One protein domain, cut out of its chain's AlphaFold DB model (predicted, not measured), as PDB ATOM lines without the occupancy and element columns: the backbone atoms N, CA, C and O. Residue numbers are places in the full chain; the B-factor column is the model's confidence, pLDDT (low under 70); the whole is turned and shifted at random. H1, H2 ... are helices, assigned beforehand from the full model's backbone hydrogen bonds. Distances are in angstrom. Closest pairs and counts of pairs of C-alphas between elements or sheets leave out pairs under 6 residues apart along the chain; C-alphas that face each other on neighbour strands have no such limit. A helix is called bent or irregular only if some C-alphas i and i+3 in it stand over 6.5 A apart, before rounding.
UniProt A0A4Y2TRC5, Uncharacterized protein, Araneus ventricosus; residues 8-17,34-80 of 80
ATOM      1  N   ASP A   8      47.012  50.943   3.869       69.81
ATOM      2  CA  ASP A   8      48.168  50.321   3.202       69.81
ATOM      3  C   ASP A   8      48.700  49.077   3.957       69.81
ATOM      4  O   ASP A   8      49.567  48.377   3.434       69.81
ATOM      5  N   LEU A   9      48.181  48.756   5.151       82.06
ATOM      6  CA  LEU A   9      48.580  47.577   5.930       82.06
ATOM      7  C   LEU A   9      47.539  46.457   5.956       82.06
ATOM      8  O   LEU A   9      47.856  45.367   6.425       82.06
ATOM      9  N   ALA A  10      46.331  46.671   5.441       87.38
ATOM     10  CA  ALA A  10      45.313  45.632   5.378       87.38
ATOM     11  C   ALA A  10      45.402  44.878   4.035       87.38
ATOM     12  O   ALA A  10      45.137  45.469   2.985       87.38
ATOM     13  N   PRO A  11      45.724  43.567   4.018       89.31
ATOM     14  CA  PRO A  11      45.753  42.791   2.776       89.31
ATOM     15  C   PRO A  11      44.409  42.756   2.052       89.31
ATOM     16  O   PRO A  11      44.367  42.637   0.827       89.31
ATOM     17  N   SER A  12      43.306  42.908   2.787       90.06
ATOM     18  CA  SER A  12      41.983  43.077   2.193       90.06
ATOM     19  C   SER A  12      41.935  44.286   1.255       90.06
ATOM     20  O   SER A  12      41.473  44.162   0.125       90.06
ATOM     21  N   ASP A  13      42.487  45.423   1.677       88.81
ATOM     22  CA  ASP A  13      42.362  46.693   0.965       88.81
ATOM     23  C   ASP A  13      43.291  46.773  -0.247       88.81
ATOM     24  O   ASP A  13      42.858  47.153  -1.336       88.81
ATOM     25  N   PHE A  14      44.557  46.375  -0.092       88.31
ATOM     26  CA  PHE A  14      45.544  46.508  -1.168       88.31
ATOM     27  C   PHE A  14      45.626  45.306  -2.117       88.31
ATOM     28  O   PHE A  14      46.284  45.414  -3.152       88.31
ATOM     29  N   HIS A  15      45.053  44.149  -1.759       94.19
ATOM     30  CA  HIS A  15      45.205  42.905  -2.531       94.19
ATOM     31  C   HIS A  15      43.876  42.239  -2.879       94.19
ATOM     32  O   HIS A  15      43.682  41.831  -4.019       94.19
ATOM     33  N   LEU A  16      42.953  42.127  -1.920       94.25
ATOM     34  CA  LEU A  16      41.725  41.341  -2.092       94.25
ATOM     35  C   LEU A  16      40.601  42.122  -2.787       94.25
ATOM     36  O   LEU A  16      39.983  41.633  -3.733       94.25
ATOM     37  N   PHE A  17      40.317  43.336  -2.315       92.62
ATOM     38  CA  PHE A  17      39.137  44.093  -2.726       92.62
ATOM     39  C   PHE A  17      39.264  44.716  -4.110       92.62
ATOM     40  O   PHE A  17      38.243  44.893  -4.766       92.62
ATOM     41  N   ASP A  34      22.789  36.337  -3.636       95.56
ATOM     42  CA  ASP A  34      23.461  36.184  -4.928       95.56
ATOM     43  C   ASP A  34      24.866  36.806  -4.889       95.56
ATOM     44  O   ASP A  34      25.860  36.159  -5.234       95.56
ATOM     45  N   VAL A  35      24.981  38.014  -4.321       94.69
ATOM     46  CA  VAL A  35      26.277  38.676  -4.103       94.69
ATOM     47  C   VAL A  35      27.179  37.828  -3.201       94.69
ATOM     48  O   VAL A  35      28.365  37.657  -3.491       94.69
ATOM     49  N   GLN A  36      26.640  37.268  -2.114       96.19
ATOM     50  CA  GLN A  36      27.403  36.423  -1.193       96.19
ATOM     51  C   GLN A  36      27.928  35.155  -1.875       96.19
ATOM     52  O   GLN A  36      29.101  34.807  -1.696       96.19
ATOM     53  N   GLN A  37      27.094  34.478  -2.671       96.50
ATOM     54  CA  GLN A  37      27.506  33.294  -3.428       96.50
ATOM     55  C   GLN A  37      28.592  33.629  -4.450       96.50
ATOM     56  O   GLN A  37      29.590  32.910  -4.544       96.50
ATOM     57  N   GLU A  38      28.450  34.740  -5.170       95.56
ATOM     58  CA  GLU A  38      29.430  35.156  -6.165       95.56
ATOM     59  C   GLU A  38      30.781  35.502  -5.526       95.56
ATOM     60  O   GLU A  38      31.829  35.032  -5.983       95.56
ATOM     61  N   VAL A  39      30.773  36.255  -4.420       95.50
ATOM     62  CA  VAL A  39      31.984  36.548  -3.640       95.50
ATOM     63  C   VAL A  39      32.640  35.249  -3.177       95.50
ATOM     64  O   VAL A  39      33.841  35.060  -3.378       95.50
ATOM     65  N   LEU A  40      31.868  34.326  -2.597       96.88
ATOM     66  CA  LEU A  40      32.380  33.050  -2.099       96.88
ATOM     67  C   LEU A  40      33.004  32.208  -3.219       96.88
ATOM     68  O   LEU A  40      34.098  31.661  -3.052       96.88
ATOM     69  N   LEU A  41      32.335  32.124  -4.368       96.31
ATOM     70  CA  LEU A  41      32.834  31.421  -5.542       96.31
ATOM     71  C   LEU A  41      34.126  32.062  -6.053       96.31
ATOM     72  O   LEU A  41      35.114  31.360  -6.285       96.31
ATOM     73  N   ARG A  42      34.154  33.394  -6.167       95.25
ATOM     74  CA  ARG A  42      35.326  34.136  -6.636       95.25
ATOM     75  C   ARG A  42      36.540  33.914  -5.742       95.25
ATOM     76  O   ARG A  42      37.647  33.793  -6.269       95.25
ATOM     77  N   MET A  43      36.335  33.837  -4.425       94.81
ATOM     78  CA  MET A  43      37.386  33.514  -3.456       94.81
ATOM     79  C   MET A  43      37.884  32.078  -3.635       94.81
ATOM     80  O   MET A  43      39.080  31.851  -3.768       94.81
ATOM     81  N   ARG A  44      36.978  31.099  -3.733       95.94
ATOM     82  CA  ARG A  44      37.349  29.684  -3.914       95.94
ATOM     83  C   ARG A  44      38.095  29.404  -5.220       95.94
ATOM     84  O   ARG A  44      38.882  28.466  -5.272       95.94
ATOM     85  N   GLN A  45      37.849  30.199  -6.258       96.50
ATOM     86  CA  GLN A  45      38.537  30.091  -7.545       96.50
ATOM     87  C   GLN A  45      39.942  30.704  -7.546       96.50
ATOM     88  O   GLN A  45      40.692  30.472  -8.496       96.50
ATOM     89  N   GLN A  46      40.313  31.508  -6.542       96.44
ATOM     90  CA  GLN A  46      41.663  32.059  -6.497       96.44
ATOM     91  C   GLN A  46      42.692  30.951  -6.235       96.44
ATOM     92  O   GLN A  46      42.486  30.111  -5.355       96.44
ATOM     93  N   PRO A  47      43.831  30.965  -6.946       97.38
ATOM     94  CA  PRO A  47      44.928  30.053  -6.655       97.38
ATOM     95  C   PRO A  47      45.530  30.361  -5.273       97.38
ATOM     96  O   PRO A  47      45.460  31.490  -4.785       97.38
ATOM     97  N   LYS A  48      46.164  29.377  -4.621       97.44
ATOM     98  CA  LYS A  48      46.766  29.570  -3.283       97.44
ATOM     99  C   LYS A  48      47.835  30.668  -3.297       97.44
ATOM    100  O   LYS A  48      47.977  31.430  -2.340       97.44
ATOM    101  N   GLU A  49      48.537  30.780  -4.417       97.75
ATOM    102  CA  GLU A  49      49.575  31.762  -4.706       97.75
ATOM    103  C   GLU A  49      49.030  33.191  -4.664       97.75
ATOM    104  O   GLU A  49      49.750  34.102  -4.261       97.75
ATOM    105  N   PHE A  50      47.752  33.398  -5.008       96.75
ATOM    106  CA  PHE A  50      47.110  34.702  -4.881       96.75
ATOM    107  C   PHE A  50      47.117  35.158  -3.421       96.75
ATOM    108  O   PHE A  50      47.572  36.259  -3.120       96.75
ATOM    109  N   TYR A  51      46.686  34.308  -2.490       95.44
ATOM    110  CA  TYR A  51      46.690  34.645  -1.065       95.44
ATOM    111  C   TYR A  51      48.110  34.785  -0.513       95.44
ATOM    112  O   TYR A  51      48.402  35.744   0.204       95.44
ATOM    113  N   ALA A  52      49.012  33.880  -0.904       96.62
ATOM    114  CA  ALA A  52      50.416  33.945  -0.510       96.62
ATOM    115  C   ALA A  52      51.084  35.255  -0.967       96.62
ATOM    116  O   ALA A  52      51.833  35.857  -0.199       96.62
ATOM    117  N   ALA A  53      50.770  35.744  -2.171       96.06
ATOM    118  CA  ALA A  53      51.274  37.019  -2.677       96.06
ATOM    119  C   ALA A  53      50.803  38.209  -1.825       96.06
ATOM    120  O   ALA A  53      51.609  39.083  -1.503       96.06
ATOM    121  N   GLY A  54      49.534  38.219  -1.402       94.38
ATOM    122  CA  GLY A  54      48.992  39.256  -0.516       94.38
ATOM    123  C   GLY A  54      49.703  39.302   0.840       94.38
ATOM    124  O   GLY A  54      50.100  40.375   1.299       94.38
ATOM    125  N   ILE A  55      49.941  38.133   1.446       93.94
ATOM    126  CA  ILE A  55      50.691  38.006   2.707       93.94
ATOM    127  C   ILE A  55      52.170  38.378   2.523       93.94
ATOM    128  O   ILE A  55      52.735  39.110   3.334       93.94
ATOM    129  N   GLY A  56      52.800  37.953   1.428       94.25
ATOM    130  CA  GLY A  56      54.174  38.337   1.097       94.25
ATOM    131  C   GLY A  56      54.338  39.849   0.915       94.25
ATOM    132  O   GLY A  56      55.321  40.437   1.368       94.25
ATOM    133  N   ALA A  57      53.351  40.502   0.302       91.31
ATOM    134  CA  ALA A  57      53.327  41.951   0.151       91.31
ATOM    135  C   ALA A  57      53.117  42.679   1.492       91.31
ATOM    136  O   ALA A  57      53.663  43.769   1.669       91.31
ATOM    137  N   LEU A  58      52.386  42.088   2.446       90.38
ATOM    138  CA  LEU A  58      52.237  42.639   3.799       90.38
ATOM    139  C   LEU A  58      53.587  42.742   4.516       90.38
ATOM    140  O   LEU A  58      53.917  43.811   5.021       90.38
ATOM    141  N   MET A  59      54.396  41.677   4.494       89.00
ATOM    142  CA  MET A  59      55.721  41.679   5.136       89.00
ATOM    143  C   MET A  59      56.623  42.789   4.585       89.00
ATOM    144  O   MET A  59      57.238  43.527   5.351       89.00
ATOM    145  N   LYS A  60      56.638  42.974   3.256       87.06
ATOM    146  CA  LYS A  60      57.392  44.059   2.603       87.06
ATOM    147  C   LYS A  60      56.891  45.447   3.009       87.06
ATOM    148  O   LYS A  60      57.689  46.365   3.178       87.06
ATOM    149  N   ARG A  61      55.571  45.622   3.145       87.19
ATOM    150  CA  ARG A  61      54.986  46.901   3.576       87.19
ATOM    151  C   ARG A  61      55.275  47.192   5.045       87.19
ATOM    152  O   ARG A  61      55.572  48.339   5.358       87.19
ATOM    153  N   TRP A  62      55.260  46.186   5.919       85.00
ATOM    154  CA  TRP A  62      55.665  46.353   7.317       85.00
ATOM    155  C   TRP A  62      57.128  46.758   7.455       85.00
ATOM    156  O   TRP A  62      57.400  47.741   8.139       85.00
ATOM    157  N   ASP A  63      58.039  46.077   6.760       84.94
ATOM    158  CA  ASP A  63      59.459  46.447   6.747       84.94
ATOM    159  C   ASP A  63      59.651  47.904   6.295       84.94
ATOM    160  O   ASP A  63      60.285  48.711   6.974       84.94
ATOM    161  N   LYS A  64      58.971  48.296   5.213       79.19
ATOM    162  CA  LYS A  64      58.970  49.678   4.729       79.19
ATOM    163  C   LYS A  64      58.419  50.679   5.754       79.19
ATOM    164  O   LYS A  64      58.997  51.751   5.924       79.19
ATOM    165  N   CYS A  65      57.312  50.365   6.429       75.75
ATOM    166  CA  CYS A  65      56.729  51.235   7.455       75.75
ATOM    167  C   CYS A  65      57.674  51.438   8.646       75.75
ATOM    168  O   CYS A  65      57.752  52.549   9.170       75.75
ATOM    169  N   ILE A  66      58.395  50.390   9.047       76.44
ATOM    170  CA  ILE A  66      59.368  50.435  10.143       76.44
ATOM    171  C   ILE A  66      60.599  51.253   9.727       76.44
ATOM    172  O   ILE A  66      60.999  52.166  10.445       76.44
ATOM    173  N   ASN A  67      61.146  50.992   8.536       74.38
ATOM    174  CA  ASN A  67      62.394  51.599   8.062       74.38
ATOM    175  C   ASN A  67      62.261  53.082   7.678       74.38
ATOM    176  O   ASN A  67      63.238  53.822   7.748       74.38
ATOM    177  N   ILE A  68      61.062  53.549   7.313       66.69
ATOM    178  CA  ILE A  68      60.783  54.972   7.027       66.69
ATOM    179  C   ILE A  68      60.406  55.737   8.317       66.69
ATOM    180  O   ILE A  68      59.967  56.882   8.272       66.69
ATOM    181  N   GLY A  69      60.542  55.124   9.499       61.88
ATOM    182  CA  GLY A  69      60.192  55.766  10.772       61.88
ATOM    183  C   GLY A  69      58.705  56.129  10.887       61.88
ATOM    184  O   GLY A  69      58.346  57.033  11.635       61.88
ATOM    185  N   GLY A  70      57.828  55.455  10.130       57.78
ATOM    186  CA  GLY A  70      56.393  55.751  10.077       57.78
ATOM    187  C   GLY A  70      55.985  56.935   9.187       57.78
ATOM    188  O   GLY A  70      54.790  57.192   9.056       57.78
ATOM    189  N   ASP A  71      56.916  57.624   8.515       55.41
ATOM    190  CA  ASP A  71      56.605  58.865   7.776       55.41
ATOM    191  C   ASP A  71      55.979  58.634   6.381       55.41
ATOM    192  O   ASP A  71      55.572  59.560   5.681       55.41
ATOM    193  N   TYR A  72      55.806  57.369   5.977       52.59
ATOM    194  CA  TYR A  72      55.133  56.990   4.724       52.59
ATOM    195  C   TYR A  72      53.625  57.339   4.706       52.59
ATOM    196  O   TYR A  72      52.969  57.246   3.670       52.59
ATOM    197  N   LEU A  73      53.056  57.728   5.852       55.41
ATOM    198  CA  LEU A  73      51.617  57.652   6.123       55.41
ATOM    199  C   LEU A  73      50.851  58.977   5.978       55.41
ATOM    200  O   LEU A  73      49.624  58.955   5.928       55.41
ATOM    201  N   LYS A  74      51.534  60.125   5.863       48.25
ATOM    202  CA  LYS A  74      50.876  61.433   5.646       48.25
ATOM    203  C   LYS A  74      50.620  61.771   4.174       48.25
ATOM    204  O   LYS A  74      49.653  62.461   3.861       48.25
ATOM    205  N   ASN A  75      51.437  61.259   3.254       40.59
ATOM    206  CA  ASN A  75      51.510  61.814   1.895       40.59
ATOM    207  C   ASN A  75      50.475  61.271   0.894       40.59
ATOM    208  O   ASN A  75      50.461  61.719  -0.245       40.59
ATOM    209  N   LYS A  76      49.574  60.360   1.288       45.25
ATOM    210  CA  LYS A  76      48.419  59.973   0.447       45.25
ATOM    211  C   LYS A  76      47.126  60.725   0.773       45.25
ATOM    212  O   LYS A  76      46.218  60.717  -0.050       45.25
ATOM    213  N   ILE A  77      47.027  61.377   1.935       44.06
ATOM    214  CA  ILE A  77      45.817  62.125   2.325       44.06
ATOM    215  C   ILE A  77      45.814  63.538   1.702       44.06
ATOM    216  O   ILE A  77      44.756  64.134   1.546       44.06
ATOM    217  N   VAL A  78      46.976  64.048   1.268       38.44
ATOM    218  CA  VAL A  78      47.138  65.404   0.692       38.44
ATOM    219  C   VAL A  78      47.041  65.432  -0.846       38.44
ATOM    220  O   VAL A  78      47.132  66.489  -1.457       38.44
ATOM    221  N   SER A  79      46.809  64.294  -1.503       33.81
ATOM    222  CA  SER A  79      46.559  64.246  -2.954       33.81
ATOM    223  C   SER A  79      45.130  63.782  -3.242       33.81
ATOM    224  O   SER A  79      44.909  62.684  -3.752       33.81
ATOM    225  N   LYS A  80      44.161  64.620  -2.868       37.72
ATOM    226  CA  LYS A  80      42.813  64.659  -3.439       37.72
ATOM    227  C   LYS A  80      42.552  66.062  -3.957       37.72
ATOM    228  O   LYS A  80      42.982  67.006  -3.260       37.72
TER     229      LYS A  80
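This is residues 8 to 17 and 34 to 80 of the 80 residues of an uncharacterized protein of Araneus ventricosus (UniProt A0A4Y2TRC5). The model is a flat, open U: the short helix H1 packs on one side of the long helix H3, which makes the base, while H2 turns off from one end of H3 as one arm and the tail of residues 68 to 80 turns off from the other end as the second arm. H1 lies in the mouth of the U, between the two arms, and residues 34 to 42 of H2, residues 44 to 49 and residues 74 to 80 stick out from the rest. The printed part has 57 residues with three named helices, in the order H1, H2, H3, and no named strand; the class is all helix. The whole is only just loose, close to extended, with a radius of gyration of the C-alphas of 14.9 A, and it spans 42 by 27 by 12 A.

H1, residues 11 to 17, touches H3, residues 48 to 67, at a steep tilt of 38 degrees, and the two run opposite ways. Their closest C-alphas are those of His 15 and Gly 54, 5.6 A apart, and H3 touches H1 with residues 54 to 58 alone. The centres of H1 and H3 are 11.1 A apart. H2, residues 34 to 44, touches no helix: it is apart from H1 and from H3. A tight link of 3 residues joins H2 to H3. In H2 and H3 every O i to N i+4 pair is within hydrogen-bond range; in H1 it is 2 of 3.

H1 begins at C-alpha 11, at (45.753, 42.791, 2.776), and measures 8.7 A from first to last C-alpha. It is irregular, with C-alphas 14 and 17 7.0 A apart. H2 runs from Asp 34, whose C-alpha is at (23.461, 36.184, -4.928), to Arg 44, over 15.4 A. H3, from Lys 48 to Asn 67, is the longest helix with 20 residues and 29.3 A, and its last C-alpha is at (62.394, 51.599, 8.062). Residues 68 to 80 hold no named element.

The C-alphas of Asp 34 and Gly 69 are the two farthest apart, at 44.5 A. Without the stretches that stand free, a body of 35 residues spans 35 by 15 by 7 A. Residues 18 to 33 are not printed, and C-alphas 17 and 34 are 17.7 A apart across this cut, which lies between H1 and H2. Residue 80 is the chain's last residue. The mean pLDDT of the printed part is 81.4, and residue 8 and residues 68 to 80 are under 70.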